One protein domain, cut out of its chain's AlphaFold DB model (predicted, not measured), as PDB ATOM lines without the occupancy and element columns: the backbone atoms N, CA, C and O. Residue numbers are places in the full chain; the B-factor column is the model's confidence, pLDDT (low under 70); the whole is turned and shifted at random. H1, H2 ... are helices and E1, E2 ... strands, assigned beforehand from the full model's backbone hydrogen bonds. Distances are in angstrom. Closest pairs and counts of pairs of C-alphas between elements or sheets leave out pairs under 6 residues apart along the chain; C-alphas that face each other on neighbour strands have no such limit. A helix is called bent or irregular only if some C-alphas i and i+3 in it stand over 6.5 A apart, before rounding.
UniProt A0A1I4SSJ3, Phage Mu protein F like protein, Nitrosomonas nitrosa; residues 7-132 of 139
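Overview. This is residues 7 to 132 of the 139 residues of the protein "Phage Mu protein F like protein" of Nitrosomonas nitrosa (UniProt A0A1I4SSJ3). A small three-stranded sheet, E2, E1 and E3, has the long helix H1 running past its E3 edge, and a separate two-stranded hairpin, E4 and E5, reaches toward the opposite end of an elongated body from the little helix H4. The short helix H3 lies near the middle, between sheet and hairpin, and the unnamed stretch 94 to 105 runs from H4 back to E4. The printed part has 126 residues, with four named helices and five named strands in the order H1 E1 H2 E2 H3 E3 H4 E4 E5. The class is mixed, helices and strands; the sheet order is E2, E1, E3, and both sheets are antiparallel. The whole is compact, with a radius of gyration of the C-alphas of 15.3 A, and spans 50 by 31 by 29 A.

Along the chain. Find C-alpha 7 at (-54.000, -145.301, 86.807); from there H1, residues 7 to 32, runs 37.0 A to C-alpha 32 at (-33.710, -135.399, 57.431). H1 is neither bent nor irregular, but only just: C-alphas 17 and 20 are 6.1 A apart. Next come E1, residues 38 to 42, 12.8 A; H2, residues 51 to 54, 5.0 A; E2, residues 60 to 62, 7.1 A; and H3, residues 67 to 71, 5.9 A. E3, residues 82 to 86, covers 13.2 A, and H4, residues 88 to 93, 8.7 A. E4, residues 106 to 110, is 13.1 A long, and E5, residues 117 to 121, runs 13.4 A to C-alpha 121 at (-29.022, -135.209, 84.196).

Arrangement. Begin at the inner strand E1, antiparallel to E3 at 149 degrees, with N 40 and O 84 2.8 A apart, within hydrogen-bond range. On E2, antiparallel to E1 at 144 degrees, look for N 39 and O 61, 2.9 A apart, within that range. E2, H3 and E3 form a split strand-helix-strand unit, two strands running the same way with E1 between them, and its crossover is right-handed. H1 only grazes the sheet with residues 18 to 32; its closest C-alphas to E3, those of Ile 29 and Gln 85, are 7.1 A apart. H3 and H4 only graze the sheet too, and H2 is only just not on it, with 4 pairs of C-alphas within 10 A. E4 and E5 are a hairpin at 150 degrees, where N 107 and O 120 are 2.8 A apart, within hydrogen-bond range. Ala 70 of H3 and Pro 121 of E5 have the closest C-alphas of those two elements, 6.9 A apart, while H3 and E4 are apart. Every O i to N i+4 pair is within hydrogen-bond range in H3 and H4, and 21 of 22 are in H1; H2 is too short for such a pair.

Size, cuts and confidence. The two C-alphas farthest apart, those of Glu 93 and Arg 113, are 50.9 A apart. The printed part has no cut, and the link from H4 to E4, 12 residues, is long. The mean pLDDT of the printed part is 93.0, and no printed residue is under 70.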
ATOM      1  N   HIS A   7     -54.949-146.394  87.015       87.44
ATOM      2  CA  HIS A   7     -54.000-145.301  86.807       87.44
ATOM      3  C   HIS A   7     -52.588-145.814  86.482       87.44
ATOM      4  O   HIS A   7     -51.946-145.348  85.544       87.44
ATOM      5  N   ARG A   8     -52.108-146.824  87.220       91.00
ATOM      6  CA  ARG A   8     -50.787-147.423  86.980       91.00
ATOM      7  C   ARG A   8     -50.730-148.098  85.611       91.00
ATOM      8  O   ARG A   8     -49.748-147.921  84.897       91.00
ATOM      9  N   LEU A   9     -51.768-148.852  85.248       93.44
ATOM     10  CA  LEU A   9     -51.841-149.507  83.940       93.44
ATOM     11  C   LEU A   9     -51.833-148.485  82.798       93.44
ATOM     12  O   LEU A   9     -51.116-148.687  81.822       93.44
ATOM     13  N   LYS A  10     -52.545-147.363  82.957       92.06
ATOM     14  CA  LYS A  10     -52.519-146.257  81.996       92.06
ATOM     15  C   LYS A  10     -51.112-145.680  81.818       92.06
ATOM     16  O   LYS A  10     -50.653-145.574  80.688       92.06
ATOM     17  N   VAL A  11     -50.406-145.368  82.908       92.38
ATOM     18  CA  VAL A  11     -49.034-144.824  82.837       92.38
ATOM     19  C   VAL A  11     -48.084-145.789  82.122       92.38
ATOM     20  O   VAL A  11     -47.289-145.358  81.285       92.38
ATOM     21  N   ILE A  12     -48.175-147.090  82.421       92.56
ATOM     22  CA  ILE A  12     -47.357-148.120  81.764       92.56
ATOM     23  C   ILE A  12     -47.681-148.186  80.269       92.56
ATOM     24  O   ILE A  12     -46.771-148.159  79.444       92.56
ATOM     25  N   TYR A  13     -48.967-148.241  79.923       94.31
ATOM     26  CA  TYR A  13     -49.422-148.300  78.539       94.31
ATOM     27  C   TYR A  13     -48.964-147.079  77.729       94.31
ATOM     28  O   TYR A  13     -48.334-147.238  76.686       94.31
ATOM     29  N   ASP A  14     -49.202-145.868  78.240       94.06
ATOM     30  CA  ASP A  14     -48.839-144.624  77.556       94.06
ATOM     31  C   ASP A  14     -47.322-144.519  77.350       94.06
ATOM     32  O   ASP A  14     -46.863-144.140  76.273       94.06
ATOM     33  N   THR A  15     -46.535-144.897  78.363       93.69
ATOM     34  CA  THR A  15     -45.068-144.906  78.274       93.69
ATOM     35  C   THR A  15     -44.597-145.897  77.206       93.69
ATOM     36  O   THR A  15     -43.815-145.531  76.329       93.69
ATOM     37  N   ASN A  16     -45.138-147.119  77.211       92.69
ATOM     38  CA  ASN A  16     -44.773-148.167  76.253       92.69
ATOM     39  C   ASN A  16     -45.140-147.828  74.802       92.69
ATOM     40  O   ASN A  16     -44.524-148.374  73.890       92.69
ATOM     41  N   LEU A  17     -46.109-146.939  74.567       94.75
ATOM     42  CA  LEU A  17     -46.415-146.430  73.228       94.75
ATOM     43  C   LEU A  17     -45.544-145.234  72.833       94.75
ATOM     44  O   LEU A  17     -45.071-145.153  71.699       94.75
ATOM     45  N   ARG A  18     -45.325-144.293  73.754       94.31
ATOM     46  CA  ARG A  18     -44.607-143.044  73.461       94.31
ATOM     47  C   ARG A  18     -43.123-143.261  73.228       94.31
ATOM     48  O   ARG A  18     -42.565-142.598  72.358       94.31
ATOM     49  N   THR A  19     -42.488-144.164  73.969       93.94
ATOM     50  CA  THR A  19     -41.056-144.439  73.815       93.94
ATOM     51  C   THR A  19     -40.700-144.921  72.400       93.94
ATOM     52  O   THR A  19     -39.934-144.219  71.742       93.94
ATOM     53  N   PRO A  20     -41.275-146.016  71.855       93.56
ATOM     54  CA  PRO A  20     -40.951-146.454  70.495       93.56
ATOM     55  C   PRO A  20     -41.393-145.450  69.422       93.56
ATOM     56  O   PRO A  20     -40.729-145.322  68.395       93.56
ATOM     57  N   HIS A  21     -42.480-144.702  69.652       94.88
ATOM     58  CA  HIS A  21     -42.871-143.621  68.746       94.88
ATOM     59  C   HIS A  21     -41.773-142.554  68.649       94.88
ATOM     60  O   HIS A  21     -41.351-142.214  67.547       94.88
ATOM     61  N   ASN A  22     -41.278-142.063  69.789       95.50
ATOM     62  CA  ASN A  22     -40.222-141.051  69.833       95.50
ATOM     63  C   ASN A  22     -38.882-141.579  69.303       95.50
ATOM     64  O   ASN A  22     -38.193-140.846  68.599       95.50
ATOM     65  N   GLU A  23     -38.539-142.844  69.562       95.00
ATOM     66  CA  GLU A  23     -37.373-143.500  68.949       95.00
ATOM     67  C   GLU A  23     -37.501-143.525  67.415       95.00
ATOM     68  O   GLU A  23     -36.554-143.196  66.703       95.00
ATOM     69  N   GLY A  24     -38.688-143.834  66.881       95.88
ATOM     70  CA  GLY A  24     -38.960-143.782  65.444       95.88
ATOM     71  C   GLY A  24     -38.908-142.365  64.859       95.88
ATOM     72  O   GLY A  24     -38.405-142.185  63.747       95.88
ATOM     73  N   GLN A  25     -39.394-141.364  65.599       97.00
ATOM     74  CA  GLN A  25     -39.264-139.949  65.235       97.00
ATOM     75  C   GLN A  25     -37.796-139.522  65.195       97.00
ATOM     76  O   GLN A  25     -37.375-138.918  64.214       97.00
ATOM     77  N   TRP A  26     -36.987-139.923  66.179       97.56
ATOM     78  CA  TRP A  26     -35.553-139.633  66.202       97.56
ATOM     79  C   TRP A  26     -34.839-140.177  64.964       97.56
ATOM     80  O   TRP A  26     -34.082-139.467  64.313       97.56
ATOM     81  N   GLN A  27     -35.144-141.413  64.561       97.38
ATOM     82  CA  GLN A  27     -34.583-141.987  63.335       97.38
ATOM     83  C   GLN A  27     -34.983-141.203  62.075       97.38
ATOM     84  O   GLN A  27     -34.223-141.164  61.112       97.38
ATOM     85  N   ARG A  28     -36.180-140.599  62.043       97.62
ATOM     86  CA  ARG A  28     -36.614-139.720  60.940       97.62
ATOM     87  C   ARG A  28     -35.876-138.385  60.972       97.62
ATOM     88  O   ARG A  28     -35.392-137.973  59.929       97.62
ATOM     89  N   ILE A  29     -35.749-137.775  62.151       97.94
ATOM     90  CA  ILE A  29     -34.956-136.559  62.375       97.94
ATOM     91  C   ILE A  29     -33.538-136.749  61.846       97.94
ATOM     92  O   ILE A  29     -33.084-135.987  61.006       97.94
ATOM     93  N   GLN A  30     -32.867-137.824  62.257       97.75
ATOM     94  CA  GLN A  30     -31.489-138.089  61.843       97.75
ATOM     95  C   GLN A  30     -31.330-138.268  60.326       97.75
ATOM     96  O   GLN A  30     -30.285-137.922  59.787       97.75
ATOM     97  N   ARG A  31     -32.350-138.779  59.623       98.00
ATOM     98  CA  ARG A  31     -32.327-138.899  58.153       98.00
ATOM     99  C   ARG A  31     -32.563-137.580  57.423       98.00
ATOM    100  O   ARG A  31     -32.134-137.466  56.284       98.00
ATOM    101  N   ASN A  32     -33.255-136.640  58.056       97.50
ATOM    102  CA  ASN A  32     -33.710-135.399  57.431       97.50
ATOM    103  C   ASN A  32     -32.958-134.164  57.951       97.50
ATOM    104  O   ASN A  32     -33.304-133.046  57.587       97.50
ATOM    105  N   LYS A  33     -31.945-134.347  58.806       97.38
ATOM    106  CA  LYS A  33     -31.253-133.251  59.497       97.38
ATOM    107  C   LYS A  33     -30.515-132.280  58.575       97.38
ATOM    108  O   LYS A  33     -30.224-131.172  58.998       97.38
ATOM    109  N   ASP A  34     -30.219-132.689  57.345       97.19
ATOM    110  CA  ASP A  34     -29.608-131.804  56.351       97.19
ATOM    111  C   ASP A  34     -30.624-130.766  55.838       97.19
ATOM    112  O   ASP A  34     -30.261-129.613  55.616       97.19
ATOM    113  N   ASP A  35     -31.900-131.157  55.722       97.50
ATOM    114  CA  ASP A  35     -33.002-130.278  55.305       97.50
ATOM    115  C   ASP A  35     -33.612-129.522  56.503       97.50
ATOM    116  O   ASP A  35     -33.982-128.357  56.388       97.50
ATOM    117  N   PHE A  36     -33.684-130.168  57.673       97.56
ATOM    118  CA  PHE A  36     -34.256-129.618  58.911       97.56
ATOM    119  C   PHE A  36     -33.240-129.710  60.065       97.56
ATOM    120  O   PHE A  36     -33.349-130.587  60.933       97.56
ATOM    121  N   PRO A  37     -32.223-128.831  60.086       97.81
ATOM    122  CA  PRO A  37     -31.083-128.946  60.997       97.81
ATOM    123  C   PRO A  37     -31.375-128.552  62.445       97.81
ATOM    124  O   PRO A  37     -30.495-128.714  63.295       97.81
ATOM    125  N   TYR A  38     -32.575-128.062  62.763       98.19
ATOM    126  CA  TYR A  38     -32.910-127.574  64.098       98.19
ATOM    127  C   TYR A  38     -34.060-128.347  64.733       98.19
ATOM    128  O   TYR A  38     -34.995-128.798  64.073       98.19
ATOM    129  N   LEU A  39     -34.004-128.453  66.057       98.19
ATOM    130  CA  LEU A  39     -35.064-128.996  66.890       98.19
ATOM    131  C   LEU A  39     -35.505-127.944  67.895       98.19
ATOM    132  O   LEU A  39     -34.675-127.370  68.596       98.19
ATOM    133  N   LYS A  40     -36.816-127.749  68.005       97.38
ATOM    134  CA  LYS A  40     -37.447-127.024  69.103       97.38
ATOM    135  C   LYS A  40     -38.020-128.020  70.100       97.38
ATOM    136  O   LYS A  40     -38.810-128.890  69.723       97.38
ATOM    137  N   TYR A  41     -37.648-127.881  71.365       95.94
ATOM    138  CA  TYR A  41     -38.234-128.653  72.452       95.94
ATOM    139  C   TYR A  41     -39.677-128.195  72.689       95.94
ATOM    140  O   TYR A  41     -39.945-127.000  72.823       95.94
ATOM    141  N   ASP A  42     -40.596-129.153  72.733       94.06
ATOM    142  CA  ASP A  42     -42.015-128.916  72.984       94.06
ATOM    143  C   ASP A  42     -42.369-129.494  74.358       94.06
ATOM    144  O   ASP A  42     -42.619-130.699  74.533       94.06
ATOM    145  N   ALA A  43     -42.271-128.632  75.368       84.06
ATOM    146  CA  ALA A  43     -42.635-128.933  76.740       84.06
ATOM    147  C   ALA A  43     -44.003-128.309  77.055       84.06
ATOM    148  O   ALA A  43     -44.645-127.696  76.221       84.06
ATOM    149  N   ASN A  44     -44.520-128.538  78.262       76.25
ATOM    150  CA  ASN A  44     -45.800-127.964  78.698       76.25
ATOM    151  C   ASN A  44     -47.083-128.497  78.017       76.25
ATOM    152  O   ASN A  44     -48.169-127.959  78.204       76.25
ATOM    153  N   ASN A  45     -47.007-129.648  77.351       74.06
ATOM    154  CA  ASN A  45     -48.182-130.363  76.831       74.06
ATOM    155  C   ASN A  45     -49.065-131.022  77.918       74.06
ATOM    156  O   ASN A  45     -49.935-131.832  77.596       74.06
ATOM    157  N   SER A  46     -48.823-130.736  79.206       79.12
ATOM    158  CA  SER A  46     -49.440-131.392  80.367       79.12
ATOM    159  C   SER A  46     -50.127-130.396  81.290       79.12
ATOM    160  O   SER A  46     -49.609-129.312  81.513       79.12
ATOM    161  N   GLU A  47     -51.233-130.813  81.914       77.56
ATOM    162  CA  GLU A  47     -51.887-130.070  83.004       77.56
ATOM    163  C   GLU A  47     -50.977-129.922  84.242       77.56
ATOM    164  O   GLU A  47     -51.075-128.948  84.988       77.56
ATOM    165  N   HIS A  48     -50.050-130.865  84.443       82.94
ATOM    166  CA  HIS A  48     -49.082-130.859  85.542       82.94
ATOM    167  C   HIS A  48     -47.660-131.052  84.997       82.94
ATOM    168  O   HIS A  48     -47.093-132.148  85.093       82.94
ATOM    169  N   PRO A  49     -47.081-130.012  84.374       83.69
ATOM    170  CA  PRO A  49     -45.766-130.105  83.764       83.69
ATOM    171  C   PRO A  49     -44.672-130.211  84.835       83.69
ATOM    172  O   PRO A  49     -44.785-129.669  85.937       83.69
ATOM    173  N   ARG A  50     -43.581-130.910  84.507       87.00
ATOM    174  CA  ARG A  50     -42.372-130.907  85.342       87.00
ATOM    175  C   ARG A  50     -41.643-129.590  85.141       87.00
ATOM    176  O   ARG A  50     -41.376-129.232  83.997       87.00
ATOM    177  N   LEU A  51     -41.276-128.923  86.232       86.62
ATOM    178  CA  LEU A  51     -40.617-127.616  86.178       86.62
ATOM    179  C   LEU A  51     -39.303-127.666  85.391       86.62
ATOM    180  O   LEU A  51     -39.018-126.750  84.628       86.62
ATOM    181  N   GLU A  52     -38.543-128.756  85.515       87.62
ATOM    182  CA  GLU A  52     -37.301-128.960  84.768       87.62
ATOM    183  C   GLU A  52     -37.548-129.015  83.256       87.62
ATOM    184  O   GLU A  52     -36.780-128.449  82.491       87.62
ATOM    185  N   HIS A  53     -38.637-129.658  82.816       89.69
ATOM    186  CA  HIS A  53     -38.975-129.760  81.390       89.69
ATOM    187  C   HIS A  53     -39.569-128.454  80.871       89.69
ATOM    188  O   HIS A  53     -39.270-128.060  79.752       89.69
ATOM    189  N   SER A  54     -40.369-127.758  81.685       89.69
ATOM    190  CA  SER A  54     -40.871-126.418  81.362       89.69
ATOM    191  C   SER A  54     -39.746-125.407  81.147       89.69
ATOM    192  O   SER A  54     -39.902-124.510  80.330       89.69
ATOM    193  N   ALA A  55     -38.607-125.558  81.830       90.31
ATOM    194  CA  ALA A  55     -37.437-124.705  81.617       90.31
ATOM    195  C   ALA A  55     -36.789-124.889  80.232       90.31
ATOM    196  O   ALA A  55     -36.051-124.014  79.787       90.31
ATOM    197  N   TRP A  56     -37.060-126.007  79.553       92.12
ATOM    198  CA  TRP A  56     -36.602-126.260  78.187       92.12
ATOM    199  C   TRP A  56     -37.664-125.931  77.142       92.12
ATOM    200  O   TRP A  56     -37.386-126.065  75.958       92.12
ATOM    201  N   ASP A  57     -38.874-125.526  77.533       93.88
ATOM    202  CA  ASP A  57     -39.938-125.262  76.569       93.88
ATOM    203  C   ASP A  57     -39.544-124.159  75.582       93.88
ATOM    204  O   ASP A  57     -39.107-123.075  75.965       93.88
ATOM    205  N   GLY A  58     -39.659-124.461  74.290       94.31
ATOM    206  CA  GLY A  58     -39.233-123.569  73.221       94.31
ATOM    207  C   GLY A  58     -37.725-123.487  72.981       94.31
ATOM    208  O   GLY A  58     -37.326-122.757  72.075       94.31
ATOM    209  N   LEU A  59     -36.894-124.238  73.714       95.94
ATOM    210  CA  LEU A  59     -35.456-124.333  73.462       95.94
ATOM    211  C   LEU A  59     -35.205-124.837  72.039       95.94
ATOM    212  O   LEU A  59     -35.628-125.938  71.687       95.94
ATOM    213  N   VAL A  60     -34.495-124.041  71.241       97.81
ATOM    214  CA  VAL A  60     -34.081-124.404  69.884       97.81
ATOM    215  C   VAL A  60     -32.592-124.715  69.880       97.81
ATOM    216  O   VAL A  60     -31.792-123.859  70.253       97.81
ATOM    217  N   LEU A  61     -32.219-125.909  69.421       98.12
ATOM    218  CA  LEU A  61     -30.824-126.318  69.237       98.12
ATOM    219  C   LEU A  61     -30.645-127.066  67.909       98.12
ATOM    220  O   LEU A  61     -31.608-127.650  67.402       98.12
ATOM    221  N   PRO A  62     -29.424-127.101  67.348       97.69
ATOM    222  CA  PRO A  62     -29.102-127.990  66.236       97.69
ATOM    223  C   PRO A  62     -29.406-129.458  66.567       97.69
ATOM    224  O   PRO A  62     -29.256-129.879  67.715       97.69
ATOM    225  N   VAL A  63     -29.786-130.260  65.569       97.94
ATOM    226  CA  VAL A  63     -30.086-131.702  65.724       97.94
ATOM    227  C   VAL A  63     -28.919-132.479  66.349       97.94
ATOM    228  O   VAL A  63     -29.139-133.407  67.126       97.94
ATOM    229  N   ASP A  64     -27.683-132.096  66.022       96.94
ATOM    230  CA  ASP A  64     -26.462-132.765  66.485       96.94
ATOM    231  C   ASP A  64     -25.963-132.257  67.854       96.94
ATOM    232  O   ASP A  64     -24.914-132.698  68.330       96.94
ATOM    233  N   ASP A  65     -26.698-131.353  68.512       97.25
ATOM    234  CA  ASP A  65     -26.326-130.871  69.842       97.25
ATOM    235  C   ASP A  65     -26.345-132.019  70.884       97.25
ATOM    236  O   ASP A  65     -27.323-132.781  70.955       97.25
ATOM    237  N   PRO A  66     -25.297-132.170  71.721       95.44
ATOM    238  CA  PRO A  66     -25.226-133.217  72.742       95.44
ATOM    239  C   PRO A  66     -26.400-133.224  73.726       95.44
ATOM    240  O   PRO A  66     -26.730-134.289  74.260       95.44
ATOM    241  N   PHE A  67     -27.065-132.082  73.936       95.81
ATOM    242  CA  PHE A  67     -28.253-131.964  74.776       95.81
ATOM    243  C   PHE A  67     -29.301-133.031  74.439       95.81
ATOM    244  O   PHE A  67     -29.878-133.636  75.346       95.81
ATOM    245  N   TRP A  68     -29.504-133.335  73.151       96.44
ATOM    246  CA  TRP A  68     -30.507-134.304  72.703       96.44
ATOM    247  C   TRP A  68     -30.197-135.739  73.132       96.44
ATOM    248  O   TRP A  68     -31.118-136.519  73.375       96.44
ATOM    249  N   GLN A  69     -28.927-136.097  73.322       94.88
ATOM    250  CA  GLN A  69     -28.570-137.426  73.826       94.88
ATOM    251  C   GLN A  69     -29.115-137.632  75.247       94.88
ATOM    252  O   GLN A  69     -29.698-138.670  75.571       94.88
ATOM    253  N   ALA A  70     -29.008-136.603  76.082       94.38
ATOM    254  CA  ALA A  70     -29.463-136.642  77.462       94.38
ATOM    255  C   ALA A  70     -30.962-136.337  77.618       94.38
ATOM    256  O   ALA A  70     -31.619-136.985  78.432       94.38
ATOM    257  N   HIS A  71     -31.534-135.445  76.802       95.00
ATOM    258  CA  HIS A  71     -32.830-134.818  77.092       95.00
ATOM    259  C   HIS A  71     -33.931-135.065  76.052       95.00
ATOM    260  O   HIS A  71     -35.084-134.739  76.321       95.00
ATOM    261  N   TYR A  72     -33.642-135.691  74.905       96.38
ATOM    262  CA  TYR A  72     -34.674-135.986  73.902       96.38
ATOM    263  C   TYR A  72     -35.798-136.877  74.487       96.38
ATOM    264  O   TYR A  72     -35.492-137.949  75.017       96.38
ATOM    265  N   PRO A  73     -37.088-136.490  74.408       94.94
ATOM    266  CA  PRO A  73     -38.199-137.264  74.968       94.94
ATOM    267  C   PRO A  73     -38.238-138.723  74.474       94.94
ATOM    268  O   PRO A  73     -37.938-139.023  73.328       94.94
ATOM    269  N   VAL A  74     -38.631-139.713  75.275       94.44
ATOM    270  CA  VAL A  74     -39.295-139.689  76.591       94.44
ATOM    271  C   VAL A  74     -38.268-139.870  77.717       94.44
ATOM    272  O   VAL A  74     -37.552-140.868  77.723       94.44
ATOM    273  N   LYS A  75     -38.230-138.960  78.704       94.00
ATOM    274  CA  LYS A  75     -37.212-138.972  79.784       94.00
ATOM    275  C   LYS A  75     -37.724-139.259  81.196       94.00
ATOM    276  O   LYS A  75     -36.958-139.188  82.150       94.00
ATOM    277  N   ALA A  76     -39.006-139.590  81.339       93.25
ATOM    278  CA  ALA A  76     -39.598-140.028  82.602       93.25
ATOM    279  C   ALA A  76     -40.984-140.658  82.386       93.25
ATOM    280  O   ALA A  76     -41.650-140.397  81.382       93.25
ATOM    281  N   TRP A  77     -41.467-141.422  83.370       92.44
ATOM    282  CA  TRP A  77     -42.815-142.004  83.370       92.44
ATOM    283  C   TRP A  77     -43.902-140.938  83.197       92.44
ATOM    284  O   TRP A  77     -43.907-139.934  83.905       92.44
ATOM    285  N   GLY A  78     -44.828-141.127  82.256       90.19
ATOM    286  CA  GLY A  78     -45.880-140.137  81.977       90.19
ATOM    287  C   GLY A  78     -45.382-138.830  81.343       90.19
ATOM    288  O   GLY A  78     -46.126-137.857  81.296       90.19
ATOM    289  N   CYS A  79     -44.132-138.770  80.864       90.94
ATOM    290  CA  CYS A  79     -43.669-137.662  80.030       90.94
ATOM    291  C   CYS A  79     -44.438-137.646  78.700       90.94
ATOM    292  O   CYS A  79     -44.606-138.676  78.041       90.94
ATOM    293  N   ILE A  80     -44.903-136.457  78.320       91.44
ATOM    294  CA  ILE A  80     -45.653-136.219  77.084       91.44
ATOM    295  C   ILE A  80     -45.044-135.112  76.218       91.44
ATOM    296  O   ILE A  80     -45.680-134.681  75.260       91.44
ATOM    297  N   CYS A  81     -43.826-134.683  76.553       93.94
ATOM    298  CA  CYS A  81     -43.029-133.758  75.756       93.94
ATOM    299  C   CYS A  81     -42.758-134.334  74.363       93.94
ATOM    300  O   CYS A  81     -42.737-135.557  74.176       93.94
ATOM    301  N   GLY A  82     -42.520-133.440  73.415       94.81
ATOM    302  CA  GLY A  82     -42.124-133.768  72.056       94.81
ATOM    303  C   GLY A  82     -40.996-132.865  71.580       94.81
ATOM    304  O   GLY A  82     -40.411-132.101  72.350       94.81
ATOM    305  N   VAL A  83     -40.708-132.962  70.289       96.44
ATOM    306  CA  VAL A  83     -39.844-132.020  69.582       96.44
ATOM    307  C   VAL A  83     -40.460-131.680  68.232       96.44
ATOM    308  O   VAL A  83     -41.180-132.490  67.645       96.44
ATOM    309  N   MET A  84     -40.138-130.498  67.728       95.88
ATOM    310  CA  MET A  84     -40.497-130.046  66.389       95.88
ATOM    311  C   MET A  84     -39.221-129.835  65.573       95.88
ATOM    312  O   MET A  84     -38.319-129.140  66.033       95.88
ATOM    313  N   GLN A  85     -39.139-130.447  64.390       96.50
ATOM    314  CA  GLN A  85     -38.058-130.205  63.425       96.50
ATOM    315  C   GLN A  85     -38.324-128.895  62.690       96.50
ATOM    316  O   GLN A  85     -39.463-128.657  62.289       96.50
ATOM    317  N   LEU A  86     -37.290-128.079  62.523       97.25
ATOM    318  CA  LEU A  86     -37.362-126.770  61.887       97.25
ATOM    319  C   LEU A  86     -36.216-126.631  60.880       97.25
ATOM    320  O   LEU A  86     -35.093-127.074  61.136       97.25
ATOM    321  N   ASP A  87     -36.512-126.001  59.750       97.12
ATOM    322  CA  ASP A  87     -35.514-125.468  58.826       97.12
ATOM    323  C   ASP A  87     -35.226-123.990  59.154       97.12
ATOM    324  O   ASP A  87     -35.783-123.418  60.099       97.12
ATOM    325  N   GLN A  88     -34.298-123.382  58.412       95.62
ATOM    326  CA  GLN A  88     -33.926-121.985  58.633       95.62
ATOM    327  C   GLN A  88     -35.085-121.026  58.322       95.62
ATOM    328  O   GLN A  88     -35.319-120.097  59.091       95.62
ATOM    329  N   ASP A  89     -35.841-121.290  57.254       96.31
ATOM    330  CA  ASP A  89     -36.968-120.451  56.838       96.31
ATOM    331  C   ASP A  89     -38.061-120.427  57.920       96.31
ATOM    332  O   ASP A  89     -38.517-119.359  58.326       96.31
ATOM    333  N   THR A  90     -38.407-121.588  58.485       95.94
ATOM    334  CA  THR A  90     -39.383-121.699  59.578       95.94
ATOM    335  C   THR A  90     -38.884-121.015  60.854       95.94
ATOM    336  O   THR A  90     -39.679-120.417  61.583       95.94
ATOM    337  N   LEU A  91     -37.580-121.078  61.162       95.00
ATOM    338  CA  LEU A  91     -37.029-120.329  62.297       95.00
ATOM    339  C   LEU A  91     -37.215-118.824  62.118       95.00
ATOM    340  O   LEU A  91     -37.666-118.157  63.052       95.00
ATOM    341  N   ASP A  92     -36.902-118.313  60.929       95.06
ATOM    342  CA  ASP A  92     -36.991-116.891  60.616       95.06
ATOM    343  C   ASP A  92     -38.452-116.409  60.614       95.06
ATOM    344  O   ASP A  92     -38.754-115.369  61.207       95.06
ATOM    345  N   GLU A  93     -39.378-117.192  60.046       95.81
ATOM    346  CA  GLU A  93     -40.825-116.925  60.075       95.81
ATOM    347  C   GLU A  93     -41.387-116.863  61.502       95.81
ATOM    348  O   GLU A  93     -42.211-116.002  61.820       95.81
ATOM    349  N   LEU A  94     -40.928-117.759  62.380       93.38
ATOM    350  CA  LEU A  94     -41.338-117.795  63.785       93.38
ATOM    351  C   LEU A  94     -40.568-116.794  64.663       93.38
ATOM    352  O   LEU A  94     -40.869-116.675  65.854       93.38
ATOM    353  N   GLY A  95     -39.575-116.089  64.111       94.75
ATOM    354  CA  GLY A  95     -38.697-115.188  64.859       94.75
ATOM    355  C   GLY A  95     -37.863-115.897  65.934       94.75
ATOM    356  O   GLY A  95     -37.477-115.276  66.928       94.75
ATOM    357  N   LEU A  96     -37.615-117.196  65.765       93.81
ATOM    358  CA  LEU A  96     -36.841-118.030  66.681       93.81
ATOM    359  C   LEU A  96     -35.363-118.032  66.289       93.81
ATOM    360  O   LEU A  96     -34.999-117.822  65.136       93.81
ATOM    361  N   LYS A  97     -34.489-118.295  67.261       92.81
ATOM    362  CA  LYS A  97     -33.050-118.457  67.026       92.81
ATOM    363  C   LYS A  97     -32.518-119.625  67.849       92.81
ATOM    364  O   LYS A  97     -33.007-119.818  68.965       92.81
ATOM    365  N   PRO A  98     -31.519-120.372  67.344       92.81
ATOM    366  CA  PRO A  98     -30.808-121.347  68.155       92.81
ATOM    367  C   PRO A  98     -30.228-120.670  69.400       92.81
ATOM    368  O   PRO A  98     -29.617-119.602  69.304       92.81
ATOM    369  N   ALA A  99     -30.459-121.271  70.561       92.38
ATOM    370  CA  ALA A  99     -29.916-120.802  71.827       92.38
ATOM    371  C   ALA A  99     -28.575-121.485  72.128       92.38
ATOM    372  O   ALA A  99     -28.182-122.444  71.463       92.38
ATOM    373  N   GLU A 100     -27.883-121.013  73.162       91.88
ATOM    374  CA  GLU A 100     -26.825-121.810  73.783       91.88
ATOM    375  C   GLU A 100     -27.462-122.951  74.592       91.88
ATOM    376  O   GLU A 100     -28.478-122.727  75.267       91.88
ATOM    377  N   PRO A 101     -26.906-124.176  74.538       89.25
ATOM    378  CA  PRO A 101     -27.442-125.290  75.304       89.25
ATOM    379  C   PRO A 101     -27.367-124.982  76.808       89.25
ATOM    380  O   PRO A 101     -26.367-124.431  77.281       89.25
ATOM    381  N   PRO A 102     -28.404-125.336  77.589       88.31
ATOM    382  CA  PRO A 102     -28.394-125.113  79.026       88.31
ATOM    383  C   PRO A 102     -27.261-125.910  79.679       88.31
ATOM    384  O   PRO A 102     -26.930-127.017  79.253       88.31
ATOM    385  N   GLN A 103     -26.688-125.364  80.754       86.00
ATOM    386  CA  GLN A 103     -25.660-126.072  81.509       86.00
ATOM    387  C   GLN A 103     -26.232-127.374  82.083       86.00
ATOM    388  O   GLN A 103     -27.203-127.367  82.842       86.00
ATOM    389  N   GLU A 104     -25.607-128.499  81.737       84.44
ATOM    390  CA  GLU A 104     -26.042-129.805  82.213       84.44
ATOM    391  C   GLU A 104     -25.654-129.999  83.684       84.44
ATOM    392  O   GLU A 104     -24.487-130.169  84.045       84.44
ATOM    393  N   GLU A 105     -26.657-129.986  84.556       89.12
ATOM    394  CA  GLU A 105     -26.493-130.346  85.957       89.12
ATOM    395  C   GLU A 105     -26.828-131.825  86.158       89.12
ATOM    396  O   GLU A 105     -27.923-132.274  85.824       89.12
ATOM    397  N   THR A 106     -25.912-132.590  86.755       92.94
ATOM    398  CA  THR A 106     -26.123-134.019  87.044       92.94
ATOM    399  C   THR A 106     -26.219-134.287  88.541       92.94
ATOM    400  O   THR A 106     -25.470-133.686  89.313       92.94
ATOM    401  N   TYR A 107     -27.028-135.261  88.951       92.94
ATOM    402  CA  TYR A 107     -27.017-135.817  90.306       92.94
ATOM    403  C   TYR A 107     -26.577-137.284  90.302       92.94
ATOM    404  O   TYR A 107     -26.664-137.982  89.291       92.94
ATOM    405  N   THR A 108     -26.068-137.750  91.443       94.94
ATOM    406  CA  THR A 108     -25.708-139.162  91.620       94.94
ATOM    407  C   THR A 108     -26.925-139.935  92.106       94.94
ATOM    408  O   THR A 108     -27.510-139.596  93.135       94.94
ATOM    409  N   TYR A 109     -27.280-140.990  91.387       93.19
ATOM    410  CA  TYR A 109     -28.323-141.932  91.758       93.19
ATOM    411  C   TYR A 109     -27.706-143.276  92.115       93.19
ATOM    412  O   TYR A 109     -26.837-143.777  91.405       93.19
ATOM    413  N   ILE A 110     -28.176-143.861  93.215       93.12
ATOM    414  CA  ILE A 110     -27.753-145.184  93.669       93.12
ATOM    415  C   ILE A 110     -28.978-146.089  93.671       93.12
ATOM    416  O   ILE A 110     -29.922-145.885  94.445       93.12
ATOM    417  N   ASN A 111     -28.961-147.109  92.820       89.69
ATOM    418  CA  ASN A 111     -30.003-148.116  92.792       89.69
ATOM    419  C   ASN A 111     -29.870-149.009  94.030       89.69
ATOM    420  O   ASN A 111     -29.005-149.876  94.104       89.69
ATOM    421  N   LYS A 112     -30.755-148.832  95.013       89.62
ATOM    422  CA  LYS A 112     -30.701-149.582  96.281       89.62
ATOM    423  C   LYS A 112     -30.856-151.099  96.117       89.62
ATOM    424  O   LYS A 112     -30.484-151.835  97.023       89.62
ATOM    425  N   ARG A 113     -31.428-151.568  95.002       88.19
ATOM    426  CA  ARG A 113     -31.631-152.998  94.731       88.19
ATOM    427  C   ARG A 113     -30.382-153.650  94.144       88.19
ATOM    428  O   ARG A 113     -30.098-154.791  94.483       88.19
ATOM    429  N   THR A 114     -29.686-152.961  93.240       89.44
ATOM    430  CA  THR A 114     -28.535-153.518  92.503       89.44
ATOM    431  C   THR A 114     -27.186-153.017  93.014       89.44
ATOM    432  O   THR A 114     -26.170-153.640  92.734       89.44
ATOM    433  N   GLY A 115     -27.158-151.912  93.763       89.94
ATOM    434  CA  GLY A 115     -25.935-151.214  94.173       89.94
ATOM    435  C   GLY A 115     -25.310-150.350  93.072       89.94
ATOM    436  O   GLY A 115     -24.276-149.732  93.299       89.94
ATOM    437  N   GLU A 116     -25.924-150.294  91.890       89.81
ATOM    438  CA  GLU A 116     -25.412-149.545  90.746       89.81
ATOM    439  C   GLU A 116     -25.467-148.032  90.987       89.81
ATOM    440  O   GLU A 116     -26.465-147.507  91.492       89.81
ATOM    441  N   VAL A 117     -24.395-147.336  90.603       92.44
ATOM    442  CA  VAL A 117     -24.260-145.884  90.732       92.44
ATOM    443  C   VAL A 117     -24.265-145.257  89.345       92.44
ATOM    444  O   VAL A 117     -23.433-145.592  88.508       92.44
ATOM    445  N   GLN A 118     -25.178-144.318  89.120       92.06
ATOM    446  CA  GLN A 118     -25.318-143.598  87.857       92.06
ATOM    447  C   GLN A 118     -25.240-142.087  88.083       92.06
ATOM    448  O   GLN A 118     -25.695-141.571  89.106       92.06
ATOM    449  N   ARG A 119     -24.690-141.362  87.102       93.75
ATOM    450  CA  ARG A 119     -24.816-139.902  87.010       93.75
ATOM    451  C   ARG A 119     -25.950-139.585  86.050       93.75
ATOM    452  O   ARG A 119     -25.919-140.032  84.907       93.75
ATOM    453  N   ILE A 120     -26.946-138.854  86.532       93.50
ATOM    454  CA  ILE A 120     -28.186-138.603  85.798       93.50
ATOM    455  C   ILE A 120     -28.364-137.093  85.632       93.50
ATOM    456  O   ILE A 120     -28.253-136.374  86.631       93.50
ATOM    457  N   PRO A 121     -28.645-136.602  84.416       94.25
ATOM    458  CA  PRO A 121     -29.022-135.209  84.196       94.25
ATOM    459  C   PRO A 121     -30.287-134.830  84.980       94.25
ATOM    460  O   PRO A 121     -31.219-135.628  85.129       94.25
ATOM    461  N   LYS A 122     -30.349-133.606  85.506       91.81
ATOM    462  CA  LYS A 122     -31.566-133.095  86.149       91.81
ATOM    463  C   LYS A 122     -32.734-133.123  85.158       91.81
ATOM    464  O   LYS A 122     -32.585-132.806  83.987       91.81
ATOM    465  N   GLY A 123     -33.910-133.525  85.639       89.81
ATOM    466  CA  GLY A 123     -35.096-133.709  84.797       89.81
ATOM    467  C   GLY A 123     -35.156-135.052  84.054       89.81
ATOM    468  O   GLY A 123     -36.164-135.323  83.403       89.81
ATOM    469  N   VAL A 124     -34.151-135.925  84.177       94.12
ATOM    470  CA  VAL A 124     -34.182-137.292  83.632       94.12
ATOM    471  C   VAL A 124     -34.421-138.303  84.760       94.12
ATOM    472  O   VAL A 124     -33.801-138.247  85.826       94.12
ATOM    473  N   ASP A 125     -35.351-139.231  84.541       93.69
ATOM    474  CA  ASP A 125     -35.582-140.369  85.433       93.69
ATOM    475  C   ASP A 125     -34.509-141.449  85.189       93.69
ATOM    476  O   ASP A 125     -34.195-141.728  84.028       93.69
ATOM    477  N   PRO A 126     -33.969-142.101  86.240       92.69
ATOM    478  CA  PRO A 126     -32.951-143.147  86.101       92.69
ATOM    479  C   PRO A 126     -33.292-144.244  85.094       92.69
ATOM    480  O   PRO A 126     -32.423-144.719  84.371       92.69
ATOM    481  N   SER A 127     -34.571-144.607  84.994       91.94
ATOM    482  CA  SER A 127     -35.050-145.658  84.089       91.94
ATOM    483  C   SER A 127     -34.998-145.250  82.611       91.94
ATOM    484  O   SER A 127     -35.239-146.083  81.743       91.94
ATOM    485  N   PHE A 128     -34.743-143.971  82.322       94.19
ATOM    486  CA  PHE A 128     -34.709-143.373  80.984       94.19
ATOM    487  C   PHE A 128     -33.364-142.691  80.686       94.19
ATOM    488  O   PHE A 128     -33.247-141.943  79.712       94.19
ATOM    489  N   ASN A 129     -32.342-142.942  81.512       94.25
ATOM    490  CA  ASN A 129     -30.999-142.394  81.343       94.25
ATOM    491  C   ASN A 129     -30.221-143.144  80.244       94.25
ATOM    492  O   ASN A 129     -29.272-143.879  80.504       94.25
ATOM    493  N   TYR A 130     -30.682-143.007  79.005       93.56
ATOM    494  CA  TYR A 130     -30.064-143.543  77.793       93.56
ATOM    495  C   TYR A 130     -30.335-142.603  76.606       93.56
ATOM    496  O   TYR A 130     -31.335-141.873  76.628       93.56
ATOM    497  N   PRO A 131     -29.488-142.607  75.561       94.44
ATOM    498  CA  PRO A 131     -29.725-141.816  74.355       94.44
ATOM    499  C   PRO A 131     -30.942-142.321  73.570       94.44
ATOM    500  O   PRO A 131     -31.312-143.492  73.703       94.44
ATOM    501  N   PRO A 132     -31.579-141.487  72.730       93.06
ATOM    502  CA  PRO A 132     -32.701-141.922  71.901       93.06
ATOM    503  C   PRO A 132     -32.319-143.129  71.026       93.06
ATOM    504  O   PRO A 132     -31.342-143.101  70.281       93.06
TER     505      PRO A 132